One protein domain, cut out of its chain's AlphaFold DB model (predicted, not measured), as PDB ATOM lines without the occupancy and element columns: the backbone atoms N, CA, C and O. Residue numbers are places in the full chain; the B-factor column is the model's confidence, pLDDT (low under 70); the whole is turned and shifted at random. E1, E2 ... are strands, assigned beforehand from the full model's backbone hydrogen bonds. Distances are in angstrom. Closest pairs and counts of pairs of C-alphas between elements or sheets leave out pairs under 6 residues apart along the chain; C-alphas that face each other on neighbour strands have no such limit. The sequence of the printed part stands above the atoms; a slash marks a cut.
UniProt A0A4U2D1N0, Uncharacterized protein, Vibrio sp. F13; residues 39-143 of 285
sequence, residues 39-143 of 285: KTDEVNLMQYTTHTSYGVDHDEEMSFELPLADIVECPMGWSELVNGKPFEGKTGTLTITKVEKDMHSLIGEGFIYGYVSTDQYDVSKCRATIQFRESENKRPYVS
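Overview. This is residues 39 to 143 of the 285 residues of an uncharacterized protein of Vibrio sp. F13 (UniProt A0A4U2D1N0). With little regular structure, this domain is one strongly twisted antiparallel sheet, E1, E2, E3 in order along the chain and across it, with long loops round it. It is a meander, each strand the antiparallel neighbour of the one before. The 105 printed residues hold no named helix; the class is all strand, with 26 residues in strands. It is compact, radius of gyration of the C-alphas 14.4 A, spanning 46 by 33 by 19 A.

Arrangement. Residues 43 to 44 pair antiparallel with residues 113 to 114 of edge strand E3, residues 110 to 118. E1, residues 62 to 67, and E2, residues 91 to 101, form a hairpin, directions 137 degrees apart; N 64 and O 94, 2.8 A, are within hydrogen-bond range. E2 bends by 53 degrees at residue 97. E2 and E3 form a hairpin at 159 degrees, with N 113 and O 98 at 2.8 A.

Along the chain. E1 begins at C-alpha 62 (-51.482, -10.656, 32.775) and measures 16.2 A from first to last C-alpha; E2 measures 28.7 A. E3, 26.3 A, ends at C-alpha 118 (-39.816, -19.103, 26.699).

Size, cuts and confidence. The printed part has no cut. The link E1 to E2 is long, 23 residues. Residues 49 to 56, 76 to 86 and 102 to 110 have pLDDT under 70.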
ATOM      1  N   LYS A  39     -43.511 -24.109  26.637       92.25
ATOM      2  CA  LYS A  39     -44.462 -23.634  27.646       92.25
ATOM      3  C   LYS A  39     -44.689 -24.715  28.705       92.25
ATOM      4  O   LYS A  39     -44.744 -25.893  28.366       92.25
ATOM      5  N   THR A  40     -44.814 -24.302  29.965       92.75
ATOM      6  CA  THR A  40     -45.245 -25.168  31.072       92.75
ATOM      7  C   THR A  40     -46.757 -25.387  31.028       92.75
ATOM      8  O   THR A  40     -47.497 -24.570  30.473       92.75
ATOM      9  N   ASP A  41     -47.244 -26.416  31.715       93.06
ATOM     10  CA  ASP A  41     -48.674 -26.518  32.012       93.06
ATOM     11  C   ASP A  41     -49.158 -25.310  32.831       93.06
ATOM     12  O   ASP A  41     -48.386 -24.678  33.565       93.06
ATOM     13  N   GLU A  42     -50.446 -24.990  32.695       92.81
ATOM     14  CA  GLU A  42     -51.111 -24.014  33.551       92.81
ATOM     15  C   GLU A  42     -51.369 -24.627  34.924       92.81
ATOM     16  O   GLU A  42     -51.973 -25.695  35.052       92.81
ATOM     17  N   VAL A  43     -50.875 -23.961  35.962       91.50
ATOM     18  CA  VAL A  43     -50.875 -24.480  37.329       91.50
ATOM     19  C   VAL A  43     -51.119 -23.362  38.331       91.50
ATOM     20  O   VAL A  43     -50.910 -22.187  38.041       91.50
ATOM     21  N   ASN A  44     -51.496 -23.738  39.553       89.06
ATOM     22  CA  ASN A  44     -51.381 -22.838  40.694       89.06
ATOM     23  C   ASN A  44     -49.890 -22.567  40.969       89.06
ATOM     24  O   ASN A  44     -49.128 -23.494  41.277       89.06
ATOM     25  N   LEU A  45     -49.510 -21.295  40.851       88.19
ATOM     26  CA  LEU A  45     -48.150 -20.782  40.989       88.19
ATOM     27  C   LEU A  45     -47.679 -20.732  42.453       88.19
ATOM     28  O   LEU A  45     -46.487 -20.575  42.708       88.19
ATOM     29  N   MET A  46     -48.591 -20.859  43.421       83.06
ATOM     30  CA  MET A  46     -48.301 -20.890  44.855       83.06
ATOM     31  C   MET A  46     -48.512 -22.285  45.424       83.06
ATOM     32  O   MET A  46     -49.503 -22.608  46.076       83.06
ATOM     33  N   GLN A  47     -47.551 -23.148  45.129       75.62
ATOM     34  CA  GLN A  47     -47.674 -24.579  45.363       75.62
ATOM     35  C   GLN A  47     -47.608 -24.989  46.843       75.62
ATOM     36  O   GLN A  47     -48.081 -26.069  47.193       75.62
ATOM     37  N   TYR A  48     -47.008 -24.170  47.711       72.56
ATOM     38  CA  TYR A  48     -46.716 -24.542  49.096       72.56
ATOM     39  C   TYR A  48     -47.443 -23.710  50.156       72.56
ATOM     40  O   TYR A  48     -47.487 -24.130  51.312       72.56
ATOM     41  N   THR A  49     -47.981 -22.545  49.802       64.75
ATOM     42  CA  THR A  49     -48.813 -21.722  50.688       64.75
ATOM     43  C   THR A  49     -50.045 -21.244  49.949       64.75
ATOM     44  O   THR A  49     -49.941 -20.823  48.803       64.75
ATOM     45  N   THR A  50     -51.181 -21.194  50.638       53.62
ATOM     46  CA  THR A  50     -52.445 -20.661  50.104       53.62
ATOM     47  C   THR A  50     -52.598 -19.151  50.320       53.62
ATOM     48  O   THR A  50     -53.662 -18.588  50.087       53.62
ATOM     49  N   HIS A  51     -51.556 -18.467  50.803       53.12
ATOM     50  CA  HIS A  51     -51.713 -17.142  51.396       53.12
ATOM     51  C   HIS A  51     -51.106 -16.032  50.542       53.12
ATOM     52  O   HIS A  51     -49.898 -15.793  50.572       53.12
ATOM     53  N   THR A  52     -51.972 -15.272  49.880       55.28
ATOM     54  CA  THR A  52     -51.668 -13.913  49.419       55.28
ATOM     55  C   THR A  52     -52.783 -12.985  49.802       55.28
ATOM     56  O   THR A  52     -53.931 -13.337  49.591       55.28
ATOM     57  N   SER A  53     -52.449 -11.799  50.308       52.94
ATOM     58  CA  SER A  53     -53.406 -10.774  50.728       52.94
ATOM     59  C   SER A  53     -54.000 -10.007  49.533       52.94
ATOM     60  O   SER A  53     -53.898  -8.777  49.479       52.94
ATOM     61  N   TYR A  54     -54.572 -10.713  48.554       59.16
ATOM     62  CA  TYR A  54     -55.272 -10.115  47.412       59.16
ATOM     63  C   TYR A  54     -56.745 -10.494  47.479       59.16
ATOM     64  O   TYR A  54     -57.112 -11.660  47.484       59.16
ATOM     65  N   GLY A  55     -57.594  -9.476  47.607       53.34
ATOM     66  CA  GLY A  55     -58.997  -9.647  47.975       53.34
ATOM     67  C   GLY A  55     -59.984  -9.558  46.816       53.34
ATOM     68  O   GLY A  55     -61.150  -9.271  47.103       53.34
ATOM     69  N   VAL A  56     -59.534  -9.729  45.568       61.41
ATOM     70  CA  VAL A  56     -60.323  -9.530  44.341       61.41
ATOM     71  C   VAL A  56     -60.047 -10.668  43.356       61.41
ATOM     72  O   VAL A  56     -58.884 -10.986  43.110       61.41
ATOM     73  N   ASP A  57     -61.118 -11.249  42.813       70.00
ATOM     74  CA  ASP A  57     -61.045 -12.190  41.695       70.00
ATOM     75  C   ASP A  57     -60.619 -11.454  40.421       70.00
ATOM     76  O   ASP A  57     -61.086 -10.346  40.143       70.00
ATOM     77  N   HIS A  58     -59.740 -12.063  39.635       71.31
ATOM     78  CA  HIS A  58     -59.283 -11.506  38.373       71.31
ATOM     79  C   HIS A  58     -59.171 -12.598  37.315       71.31
ATOM     80  O   HIS A  58     -58.410 -13.547  37.486       71.31
ATOM     81  N   ASP A  59     -59.900 -12.426  36.217       75.94
ATOM     82  CA  ASP A  59     -59.936 -13.364  35.090       75.94
ATOM     83  C   ASP A  59     -59.253 -12.798  33.826       75.94
ATOM     84  O   ASP A  59     -59.289 -13.432  32.772       75.94
ATOM     85  N   GLU A  60     -58.658 -11.596  33.885       79.81
ATOM     86  CA  GLU A  60     -57.907 -11.056  32.745       79.81
ATOM     87  C   GLU A  60     -56.461 -11.569  32.757       79.81
ATOM     88  O   GLU A  60     -55.787 -11.602  33.791       79.81
ATOM     89  N   GLU A  61     -55.969 -11.959  31.581       87.75
ATOM     90  CA  GLU A  61     -54.600 -12.445  31.439       87.75
ATOM     91  C   GLU A  61     -53.585 -11.315  31.663       87.75
ATOM     92  O   GLU A  61     -53.629 -10.261  31.023       87.75
ATOM     93  N   MET A  62     -52.602 -11.563  32.527       89.50
ATOM     94  CA  MET A  62     -51.482 -10.656  32.775       89.50
ATOM     95  C   MET A  62     -50.164 -11.348  32.467       89.50
ATOM     96  O   MET A  62     -49.893 -12.420  32.997       89.50
ATOM     97  N   SER A  63     -49.312 -10.718  31.661       94.31
ATOM     98  CA  SER A  63     -48.017 -11.286  31.277       94.31
ATOM     99  C   SER A  63     -46.844 -10.451  31.787       94.31
ATOM    100  O   SER A  63     -46.854  -9.225  31.685       94.31
ATOM    101  N   PHE A  64     -45.823 -11.127  32.309       93.75
ATOM    102  CA  PHE A  64     -44.626 -10.525  32.891       93.75
ATOM    103  C   PHE A  64     -43.381 -11.193  32.319       93.75
ATOM    104  O   PHE A  64     -43.231 -12.411  32.414       93.75
ATOM    105  N   GLU A  65     -42.466 -10.409  31.756       95.50
ATOM    106  CA  GLU A  65     -41.151 -10.906  31.360       95.50
ATOM    107  C   GLU A  65     -40.224 -10.915  32.581       95.50
ATOM    108  O   GLU A  65     -39.912  -9.865  33.141       95.50
ATOM    109  N   LEU A  66     -39.835 -12.108  33.036       93.69
ATOM    110  CA  LEU A  66     -39.135 -12.312  34.304       93.69
ATOM    111  C   LEU A  66     -37.980 -13.319  34.145       93.69
ATOM    112  O   LEU A  66     -37.998 -14.152  33.233       93.69
ATOM    113  N   PRO A  67     -36.958 -13.279  35.022       92.00
ATOM    114  CA  PRO A  67     -35.901 -14.286  35.038       92.00
ATOM    115  C   PRO A  67     -36.475 -15.686  35.270       92.00
ATOM    116  O   PRO A  67     -37.216 -15.879  36.230       92.00
ATOM    117  N   LEU A  68     -36.095 -16.682  34.462       88.94
ATOM    118  CA  LEU A  68     -36.632 -18.049  34.585       88.94
ATOM    119  C   LEU A  68     -36.401 -18.651  35.980       88.94
ATOM    120  O   LEU A  68     -37.272 -19.348  36.492       88.94
ATOM    121  N   ALA A  69     -35.277 -18.315  36.625       87.00
ATOM    122  CA  ALA A  69     -34.961 -18.730  37.994       87.00
ATOM    123  C   ALA A  69     -35.985 -18.260  39.049       87.00
ATOM    124  O   ALA A  69     -36.052 -18.837  40.130       87.00
ATOM    125  N   ASP A  70     -36.766 -17.222  38.744       87.75
ATOM    126  CA  ASP A  70     -37.770 -16.648  39.639       87.75
ATOM    127  C   ASP A  70     -39.196 -17.155  39.354       87.75
ATOM    128  O   ASP A  70     -40.104 -16.842  40.133       87.75
ATOM    129  N   ILE A  71     -39.408 -17.878  38.243       90.12
ATOM    130  CA  ILE A  71     -40.750 -18.248  37.751       90.12
ATOM    131  C   ILE A  71     -40.924 -19.725  37.347       90.12
ATOM    132  O   ILE A  71     -42.040 -20.141  37.035       90.12
ATOM    133  N   VAL A  72     -39.856 -20.532  37.338       89.31
ATOM    134  CA  VAL A  72     -39.896 -21.943  36.921       89.31
ATOM    135  C   VAL A  72     -39.121 -22.836  37.888       89.31
ATOM    136  O   VAL A  72     -37.993 -22.536  38.271       89.31
ATOM    137  N   GLU A  73     -39.700 -23.990  38.219       86.00
ATOM    138  CA  GLU A  73     -39.044 -25.091  38.925       86.00
ATOM    139  C   GLU A  73     -38.992 -26.330  38.021       86.00
ATOM    140  O   GLU A  73     -40.018 -26.812  37.542       86.00
ATOM    141  N   CYS A  74     -37.794 -26.861  37.769       82.00
ATOM    142  CA  CYS A  74     -37.600 -28.037  36.920       82.00
ATOM    143  C   CYS A  74     -37.151 -29.252  37.749       82.00
ATOM    144  O   CYS A  74     -36.389 -29.085  38.705       82.00
ATOM    145  N   PRO A  75     -37.540 -30.484  37.370       70.38
ATOM    146  CA  PRO A  75     -37.048 -31.697  38.015       70.38
ATOM    147  C   PRO A  75     -35.511 -31.757  38.002       70.38
ATOM    148  O   PRO A  75     -34.890 -31.585  36.952       70.38
ATOM    149  N   MET A  76     -34.906 -32.076  39.152       57.38
ATOM    150  CA  MET A  76     -33.450 -32.067  39.413       57.38
ATOM    151  C   MET A  76     -32.584 -32.995  38.522       57.38
ATOM    152  O   MET A  76     -31.387 -33.123  38.753       57.38
ATOM    153  N   GLY A  77     -33.151 -33.645  37.502       50.91
ATOM    154  CA  GLY A  77     -32.418 -34.440  36.507       50.91
ATOM    155  C   GLY A  77     -32.226 -33.758  35.146       50.91
ATOM    156  O   GLY A  77     -31.577 -34.337  34.285       50.91
ATOM    157  N   TRP A  78     -32.818 -32.576  34.931       45.62
ATOM    158  CA  TRP A  78     -32.811 -31.860  33.641       45.62
ATOM    159  C   TRP A  78     -32.026 -30.543  33.686       45.62
ATOM    160  O   TRP A  78     -31.822 -29.904  32.658       45.62
ATOM    161  N   SER A  79     -31.518 -30.159  34.861       45.75
ATOM    162  CA  SER A  79     -30.533 -29.093  34.985       45.75
ATOM    163  C   SER A  79     -29.189 -29.601  34.455       45.75
ATOM    164  O   SER A  79     -28.348 -30.073  35.222       45.75
ATOM    165  N   GLU A  80     -28.965 -29.524  33.144       42.78
ATOM    166  CA  GLU A  80     -27.597 -29.433  32.639       42.78
ATOM    167  C   GLU A  80     -26.972 -28.185  33.275       42.78
ATOM    168  O   GLU A  80     -27.259 -27.039  32.930       42.78
ATOM    169  N   LEU A  81     -26.184 -28.446  34.314       41.78
ATOM    170  CA  LEU A  81     -25.384 -27.487  35.046       41.78
ATOM    171  C   LEU A  81     -24.382 -26.865  34.073       41.78
ATOM    172  O   LEU A  81     -23.276 -27.371  33.905       41.78
ATOM    173  N   VAL A  82     -24.718 -25.718  33.494       37.59
ATOM    174  CA  VAL A  82     -23.678 -24.765  33.115       37.59
ATOM    175  C   VAL A  82     -23.248 -24.103  34.423       37.59
ATOM    176  O   VAL A  82     -23.937 -23.241  34.955       37.59
ATOM    177  N   ASN A  83     -22.147 -24.578  35.008       36.09
ATOM    178  CA  ASN A  83     -21.509 -23.984  36.193       36.09
ATOM    179  C   ASN A  83     -22.400 -23.821  37.442       36.09
ATOM    180  O   ASN A  83     -22.375 -22.778  38.094       36.09
ATOM    181  N   GLY A  84     -23.163 -24.843  37.835       44.66
ATOM    182  CA  GLY A  84     -23.755 -24.840  39.181       44.66
ATOM    183  C   GLY A  84     -24.964 -23.922  39.391       44.66
ATOM    184  O   GLY A  84     -25.423 -23.826  40.527       44.66
ATOM    185  N   LYS A  85     -25.484 -23.246  38.354       50.91
ATOM    186  CA  LYS A  85     -26.604 -22.302  38.497       50.91
ATOM    187  C   LYS A  85     -27.684 -22.529  37.430       50.91
ATOM    188  O   LYS A  85     -27.452 -22.218  36.263       50.91
ATOM    189  N   PRO A  86     -28.867 -23.057  37.787       62.03
ATOM    190  CA  PRO A  86     -29.968 -23.177  36.837       62.03
ATOM    191  C   PRO A  86     -30.422 -21.773  36.384       62.03
ATOM    192  O   PRO A  86     -30.640 -20.895  37.216       62.03
ATOM    193  N   PHE A  87     -30.545 -21.558  35.068       70.94
ATOM    194  CA  PHE A  87     -31.151 -20.368  34.433       70.94
ATOM    195  C   PHE A  87     -30.432 -19.009  34.535       70.94
ATOM    196  O   PHE A  87     -31.067 -17.976  34.308       70.94
ATOM    197  N   GLU A  88     -29.127 -18.958  34.825       70.50
ATOM    198  CA  GLU A  88     -28.413 -17.673  34.928       70.50
ATOM    199  C   GLU A  88     -28.544 -16.838  33.632       70.50
ATOM    200  O   GLU A  88     -28.187 -17.278  32.540       70.50
ATOM    201  N   GLY A  89     -29.109 -15.631  33.759       77.50
ATOM    202  CA  GLY A  89     -29.311 -14.688  32.652       77.50
ATOM    203  C   GLY A  89     -30.439 -15.030  31.669       77.50
ATOM    204  O   GLY A  89     -30.571 -14.335  30.666       77.50
ATOM    205  N   LYS A  90     -31.242 -16.074  31.922       86.75
ATOM    206  CA  LYS A  90     -32.351 -16.483  31.045       86.75
ATOM    207  C   LYS A  90     -33.682 -15.887  31.488       86.75
ATOM    208  O   LYS A  90     -33.972 -15.842  32.684       86.75
ATOM    209  N   THR A  91     -34.507 -15.485  30.526       91.25
ATOM    210  CA  THR A  91     -35.833 -14.899  30.766       91.25
ATOM    211  C   THR A  91     -36.953 -15.734  30.149       91.25
ATOM    212  O   THR A  91     -36.751 -16.530  29.227       91.25
ATOM    213  N   GLY A  92     -38.148 -15.583  30.708       91.88
ATOM    214  CA  GLY A  92     -39.382 -16.142  30.179       91.88
ATOM    215  C   GLY A  92     -40.565 -15.250  30.516       91.88
ATOM    216  O   GLY A  92     -40.481 -14.369  31.372       91.88
ATOM    217  N   THR A  93     -41.678 -15.483  29.837       96.38
ATOM    218  CA  THR A  93     -42.930 -14.779  30.080       96.38
ATOM    219  C   THR A  93     -43.804 -15.620  30.994       96.38
ATOM    220  O   THR A  93     -44.265 -16.690  30.594       96.38
ATOM    221  N   LEU A  94     -44.032 -15.136  32.215       95.75
ATOM    222  CA  LEU A  94     -45.067 -15.653  33.102       95.75
ATOM    223  C   LEU A  94     -46.401 -15.017  32.722       95.75
ATOM    224  O   LEU A  94     -46.547 -13.802  32.841       95.75
ATOM    225  N   THR A  95     -47.373 -15.832  32.333       95.81
ATOM    226  CA  THR A  95     -48.755 -15.404  32.109       95.81
ATOM    227  C   THR A  95     -49.617 -15.890  33.267       95.81
ATOM    228  O   THR A  95     -49.795 -17.093  33.441       95.81
ATOM    229  N   ILE A  96     -50.132 -14.955  34.064       91.81
ATOM    230  CA  ILE A  96     -51.169 -15.190  35.072       91.81
ATOM    231  C   ILE A  96     -52.509 -15.163  34.349       91.81
ATOM    232  O   ILE A  96     -52.870 -14.141  33.771       91.81
ATOM    233  N   THR A  97     -53.223 -16.280  34.370       90.44
ATOM    234  CA  THR A  97     -54.523 -16.449  33.703       90.44
ATOM    235  C   THR A  97     -55.682 -16.187  34.647       90.44
ATOM    236  O   THR A  97     -56.760 -15.799  34.206       90.44
ATOM    237  N   LYS A  98     -55.468 -16.407  35.948       87.38
ATOM    238  CA  LYS A  98     -56.517 -16.272  36.948       87.38
ATOM    239  C   LYS A  98     -55.965 -15.951  38.326       87.38
ATOM    240  O   LYS A  98     -54.976 -16.542  38.761       87.38
ATOM    241  N   VAL A  99     -56.648 -15.068  39.043       85.00
ATOM    242  CA  VAL A  99     -56.498 -14.876  40.485       85.00
ATOM    243  C   VAL A  99     -57.850 -15.138  41.125       85.00
ATOM    244  O   VAL A  99     -58.810 -14.439  40.835       85.00
ATOM    245  N   GLU A 100     -57.935 -16.156  41.971       79.25
ATOM    246  CA  GLU A 100     -59.149 -16.482  42.720       79.25
ATOM    247  C   GLU A 100     -58.969 -16.079  44.171       79.25
ATOM    248  O   GLU A 100     -57.970 -16.429  44.791       79.25
ATOM    249  N   LYS A 101     -59.950 -15.405  44.748       71.94
ATOM    250  CA  LYS A 101     -60.046 -15.195  46.182       71.94
ATOM    251  C   LYS A 101     -60.624 -16.447  46.835       71.94
ATOM    252  O   LYS A 101     -61.677 -16.945  46.443       71.94
ATOM    253  N   ASP A 102     -59.991 -16.913  47.902       66.81
ATOM    254  CA  ASP A 102     -60.590 -17.918  48.769       66.81
ATOM    255  C   ASP A 102     -61.712 -17.274  49.599       66.81
ATOM    256  O   ASP A 102     -61.481 -16.502  50.535       66.81
ATOM    257  N   MET A 103     -62.955 -17.607  49.247       49.72
ATOM    258  CA  MET A 103     -64.156 -17.117  49.924       49.72
ATOM    259  C   MET A 103     -64.300 -17.618  51.370       49.72
ATOM    260  O   MET A 103     -65.111 -17.069  52.117       49.72
ATOM    261  N   HIS A 104     -63.531 -18.630  51.790       49.78
ATOM    262  CA  HIS A 104     -63.562 -19.168  53.152       49.78
ATOM    263  C   HIS A 104     -62.517 -18.550  54.089       49.78
ATOM    264  O   HIS A 104     -62.588 -18.768  55.302       49.78
ATOM    265  N   SER A 105     -61.593 -17.735  53.573       44.81
ATOM    266  CA  SER A 105     -60.590 -17.066  54.398       44.81
ATOM    267  C   SER A 105     -61.022 -15.663  54.826       44.81
ATOM    268  O   SER A 105     -61.181 -14.747  54.018       44.81
ATOM    269  N   LEU A 106     -61.109 -15.457  56.142       37.12
ATOM    270  CA  LEU A 106     -61.314 -14.140  56.762       37.12
ATOM    271  C   LEU A 106     -60.125 -13.181  56.547       37.12
ATOM    272  O   LEU A 106     -60.258 -11.983  56.784       37.12
ATOM    273  N   ILE A 107     -58.972 -13.700  56.110       41.72
ATOM    274  CA  ILE A 107     -57.703 -12.967  55.975       41.72
ATOM    275  C   ILE A 107     -57.416 -12.608  54.500       41.72
ATOM    276  O   ILE A 107     -56.400 -11.986  54.197       41.72
ATOM    277  N   GLY A 108     -58.339 -12.933  53.583       47.91
ATOM    278  CA  GLY A 108     -58.226 -12.604  52.163       47.91
ATOM    279  C   GLY A 108     -57.148 -13.418  51.461       47.91
ATOM    280  O   GLY A 108     -56.255 -12.828  50.870       47.91
ATOM    281  N   GLU A 109     -57.223 -14.744  51.582       64.88
ATOM    282  CA  GLU A 109     -56.392 -15.702  50.845       64.88
ATOM    283  C   GLU A 109     -56.798 -15.773  49.369       64.88
ATOM    284  O   GLU A 109     -57.922 -15.420  49.012       64.88
ATOM    285  N   GLY A 110     -55.890 -16.229  48.505       68.94
ATOM    286  CA  GLY A 110     -56.175 -16.360  47.083       68.94
ATOM    287  C   GLY A 110     -55.193 -17.261  46.343       68.94
ATOM    288  O   GLY A 110     -54.073 -17.493  46.797       68.94
ATOM    289  N   PHE A 111     -55.629 -17.783  45.202       81.19
ATOM    290  CA  PHE A 111     -54.881 -18.665  44.317       81.19
ATOM    291  C   PHE A 111     -54.502 -17.915  43.047       81.19
ATOM    292  O   PHE A 111     -55.334 -17.235  42.458       81.19
ATOM    293  N   ILE A 112     -53.250 -18.054  42.615       86.75
ATOM    294  CA  ILE A 112     -52.753 -17.433  41.385       86.75
ATOM    295  C   ILE A 112     -52.438 -18.562  40.410       86.75
ATOM    296  O   ILE A 112     -51.559 -19.380  40.683       86.75
ATOM    297  N   TYR A 113     -53.139 -18.600  39.284       90.50
ATOM    298  CA  TYR A 113     -52.939 -19.580  38.226       90.50
ATOM    299  C   TYR A 113     -52.220 -18.953  37.045       90.50
ATOM    300  O   TYR A 113     -52.418 -17.781  36.722       90.50
ATOM    301  N   GLY A 114     -51.372 -19.742  36.402       93.38
ATOM    302  CA  GLY A 114     -50.660 -19.290  35.227       93.38
ATOM    303  C   GLY A 114     -49.701 -20.324  34.672       93.38
ATOM    304  O   GLY A 114     -49.575 -21.438  35.183       93.38
ATOM    305  N   TYR A 115     -49.002 -19.925  33.619       95.62
ATOM    306  CA  TYR A 115     -47.988 -20.723  32.942       95.62
ATOM    307  C   TYR A 115     -46.786 -19.855  32.569       95.62
ATOM    308  O   TYR A 115     -46.893 -18.632  32.466       95.62
ATOM    309  N   VAL A 116     -45.641 -20.486  32.314       95.12
ATOM    310  CA  VAL A 116     -44.456 -19.811  31.776       95.12
ATOM    311  C   VAL A 116     -44.203 -20.270  30.355       95.12
ATOM    312  O   VAL A 116     -44.331 -21.454  30.051       95.12
ATOM    313  N   SER A 117     -43.819 -19.337  29.491       94.38
ATOM    314  CA  SER A 117     -43.341 -19.626  28.141       94.38
ATOM    315  C   SER A 117     -41.987 -18.971  27.876       94.38
ATOM    316  O   SER A 117     -41.690 -17.901  28.408       94.38
ATOM    317  N   THR A 118     -41.130 -19.628  27.098       91.44
ATOM    318  CA  THR A 118     -39.816 -19.103  26.699       91.44
ATOM    319  C   THR A 118     -39.320 -19.817  25.444       91.44
ATOM    320  O   THR A 118     -39.633 -20.983  25.208       91.44
ATOM    321  N   ASP A 119     -38.549 -19.119  24.622       88.12
ATOM    322  CA  ASP A 119     -37.822 -19.668  23.475       88.12
ATOM    323  C   ASP A 119     -36.338 -19.933  23.793       88.12
ATOM    324  O   ASP A 119     -35.603 -20.465  22.959       88.12
ATOM    325  N   GLN A 120     -35.889 -19.583  25.007       83.31
ATOM    326  CA  GLN A 120     -34.485 -19.650  25.417       83.31
ATOM    327  C   GLN A 120     -34.092 -20.980  26.072       83.31
ATOM    328  O   GLN A 120     -32.894 -21.242  26.230       83.31
ATOM    329  N   TYR A 121     -35.069 -21.780  26.508       80.62
ATOM    330  CA  TYR A 121     -34.876 -23.053  27.206       80.62
ATOM    331  C   TYR A 121     -36.118 -23.950  27.081       80.62
ATOM    332  O   TYR A 121     -37.218 -23.427  26.927       80.62
ATOM    333  N   ASP A 122     -35.965 -25.274  27.200       83.94
ATOM    334  CA  ASP A 122     -37.100 -26.205  27.164       83.94
ATOM    335  C   ASP A 122     -37.728 -26.295  28.552       83.94
ATOM    336  O   ASP A 122     -37.230 -27.000  29.431       83.94
ATOM    337  N   VAL A 123     -38.825 -25.568  28.758       86.00
ATOM    338  CA  VAL A 123     -39.570 -25.585  30.022       86.00
ATOM    339  C   VAL A 123     -40.748 -26.562  30.011       86.00
ATOM    340  O   VAL A 123     -41.495 -26.607  30.982       86.00
ATOM    341  N   SER A 124     -40.917 -27.382  28.966       85.56
ATOM    342  CA  SER A 124     -42.083 -28.275  28.816       85.56
ATOM    343  C   SER A 124     -42.242 -29.300  29.944       85.56
ATOM    344  O   SER A 124     -43.348 -29.750  30.228       85.56
ATOM    345  N   LYS A 125     -41.141 -29.671  30.606       84.75
ATOM    346  CA  LYS A 125     -41.132 -30.589  31.760       84.75
ATOM    347  C   LYS A 125     -40.965 -29.888  33.099       84.75
ATOM    348  O   LYS A 125     -40.835 -30.550  34.129       84.75
ATOM    349  N   CYS A 126     -40.910 -28.568  33.077       87.56
ATOM    350  CA  CYS A 126     -40.829 -27.759  34.269       87.56
ATOM    351  C   CYS A 126     -42.221 -27.315  34.705       87.56
ATOM    352  O   CYS A 126     -43.196 -27.389  33.957       87.56
ATOM    353  N   ARG A 127     -42.303 -26.826  35.934       89.88
ATOM    354  CA  ARG A 127     -43.518 -26.286  36.518       89.88
ATOM    355  C   ARG A 127     -43.373 -24.779  36.695       89.88
ATOM    356  O   ARG A 127     -42.373 -24.317  37.241       89.88
ATOM    357  N   ALA A 128     -44.372 -24.015  36.259       92.06
ATOM    358  CA  ALA A 128     -44.456 -22.597  36.588       92.06
ATOM    359  C   ALA A 128     -44.714 -22.422  38.089       92.06
ATOM    360  O   ALA A 128     -45.581 -23.083  38.663       92.06
ATOM    361  N   THR A 129     -43.960 -21.538  38.731       89.69
ATOM    362  CA  THR A 129     -44.118 -21.261  40.159       89.69
ATOM    363  C   THR A 129     -43.581 -19.884  40.511       89.69
ATOM    364  O   THR A 129     -42.594 -19.434  39.949       89.69
ATOM    365  N   ILE A 130     -44.198 -19.219  41.479       86.38
ATOM    366  CA  ILE A 130     -43.670 -17.996  42.111       86.38
ATOM    367  C   ILE A 130     -43.197 -18.269  43.542       86.38
ATOM    368  O   ILE A 130     -42.774 -17.356  44.255       86.38
ATOM    369  N   GLN A 131     -43.278 -19.532  43.964       85.12
ATOM    370  CA  GLN A 131     -42.949 -19.988  45.297       85.12
ATOM    371  C   GLN A 131     -42.034 -21.207  45.262       85.12
ATOM    372  O   GLN A 131     -42.325 -22.224  44.639       85.12
ATOM    373  N   PHE A 132     -40.952 -21.123  46.018       82.12
ATOM    374  CA  PHE A 132     -39.866 -22.084  45.994       82.12
ATOM    375  C   PHE A 132     -39.631 -22.655  47.384       82.12
ATOM    376  O   PHE A 132     -39.947 -22.035  48.406       82.12
ATOM    377  N   ARG A 133     -39.049 -23.852  47.431       78.56
ATOM    378  CA  ARG A 133     -38.642 -24.500  48.672       78.56
ATOM    379  C   ARG A 133     -37.296 -25.186  48.462       78.56
ATOM    380  O   ARG A 133     -37.155 -26.018  47.582       78.56
ATOM    381  N   GLU A 134     -36.318 -24.866  49.305       71.56
ATOM    382  CA  GLU A 134     -34.973 -25.453  49.200       71.56
ATOM    383  C   GLU A 134     -34.924 -26.945  49.584       71.56
ATOM    384  O   GLU A 134     -34.097 -27.694  49.077       71.56
ATOM    385  N   SER A 135     -35.768 -27.378  50.523       74.12
ATOM    386  CA  SER A 135     -35.913 -28.782  50.930       74.12
ATOM    387  C   SER A 135     -37.233 -28.986  51.666       74.12
ATOM    388  O   SER A 135     -37.784 -28.025  52.198       74.12
ATOM    389  N   GLU A 136     -37.735 -30.221  51.757       75.44
ATOM    390  CA  GLU A 136     -39.034 -30.521  52.388       75.44
ATOM    391  C   GLU A 136     -39.200 -29.909  53.789       75.44
ATOM    392  O   GLU A 136     -40.280 -29.416  54.114       75.44
ATOM    393  N   ASN A 137     -38.111 -29.865  54.565       77.88
ATOM    394  CA  ASN A 137     -38.069 -29.365  55.941       77.88
ATOM    395  C   ASN A 137     -37.884 -27.841  56.057       77.88
ATOM    396  O   ASN A 137     -37.965 -27.295  57.158       77.88
ATOM    397  N   LYS A 138     -37.598 -27.140  54.954       77.19
ATOM    398  CA  LYS A 138     -37.447 -25.681  54.942       77.19
ATOM    399  C   LYS A 138     -38.763 -25.000  54.590       77.19
ATOM    400  O   LYS A 138     -39.580 -25.512  53.827       77.19
ATOM    401  N   ARG A 139     -38.966 -23.811  55.166       79.56
ATOM    402  CA  ARG A 139     -40.143 -22.991  54.867       79.56
ATOM    403  C   ARG A 139     -40.086 -22.520  53.409       79.56
ATOM    404  O   ARG A 139     -39.016 -22.099  52.969       79.56
ATOM    405  N   PRO A 140     -41.210 -22.567  52.679       80.56
ATOM    406  CA  PRO A 140     -41.301 -21.966  51.358       80.56
ATOM    407  C   PRO A 140     -41.010 -20.464  51.393       80.56
ATOM    408  O   PRO A 140     -41.317 -19.792  52.380       80.56
ATOM    409  N   TYR A 141     -40.487 -19.936  50.294       80.12
ATOM    410  CA  TYR A 141     -40.295 -18.506  50.075       80.12
ATOM    411  C   TYR A 141     -40.829 -18.105  48.699       80.12
ATOM    412  O   TYR A 141     -40.905 -18.923  47.787       80.12
ATOM    413  N   VAL A 142     -41.223 -16.844  48.554       83.94
ATOM    414  CA  VAL A 142     -41.681 -16.287  47.273       83.94
ATOM    415  C   VAL A 142     -40.516 -15.664  46.509       83.94
ATOM    416  O   VAL A 142     -39.561 -15.177  47.119       83.94
ATOM    417  N   SER A 143     -40.577 -15.677  45.178       85.81
ATOM    418  CA  SER A 143     -39.513 -15.111  44.346       85.81
ATOM    419  C   SER A 143     -39.409 -13.589  44.465       85.81
ATOM    420  O   SER A 143     -40.348 -12.888  44.853       85.81
TER     421      SER A 143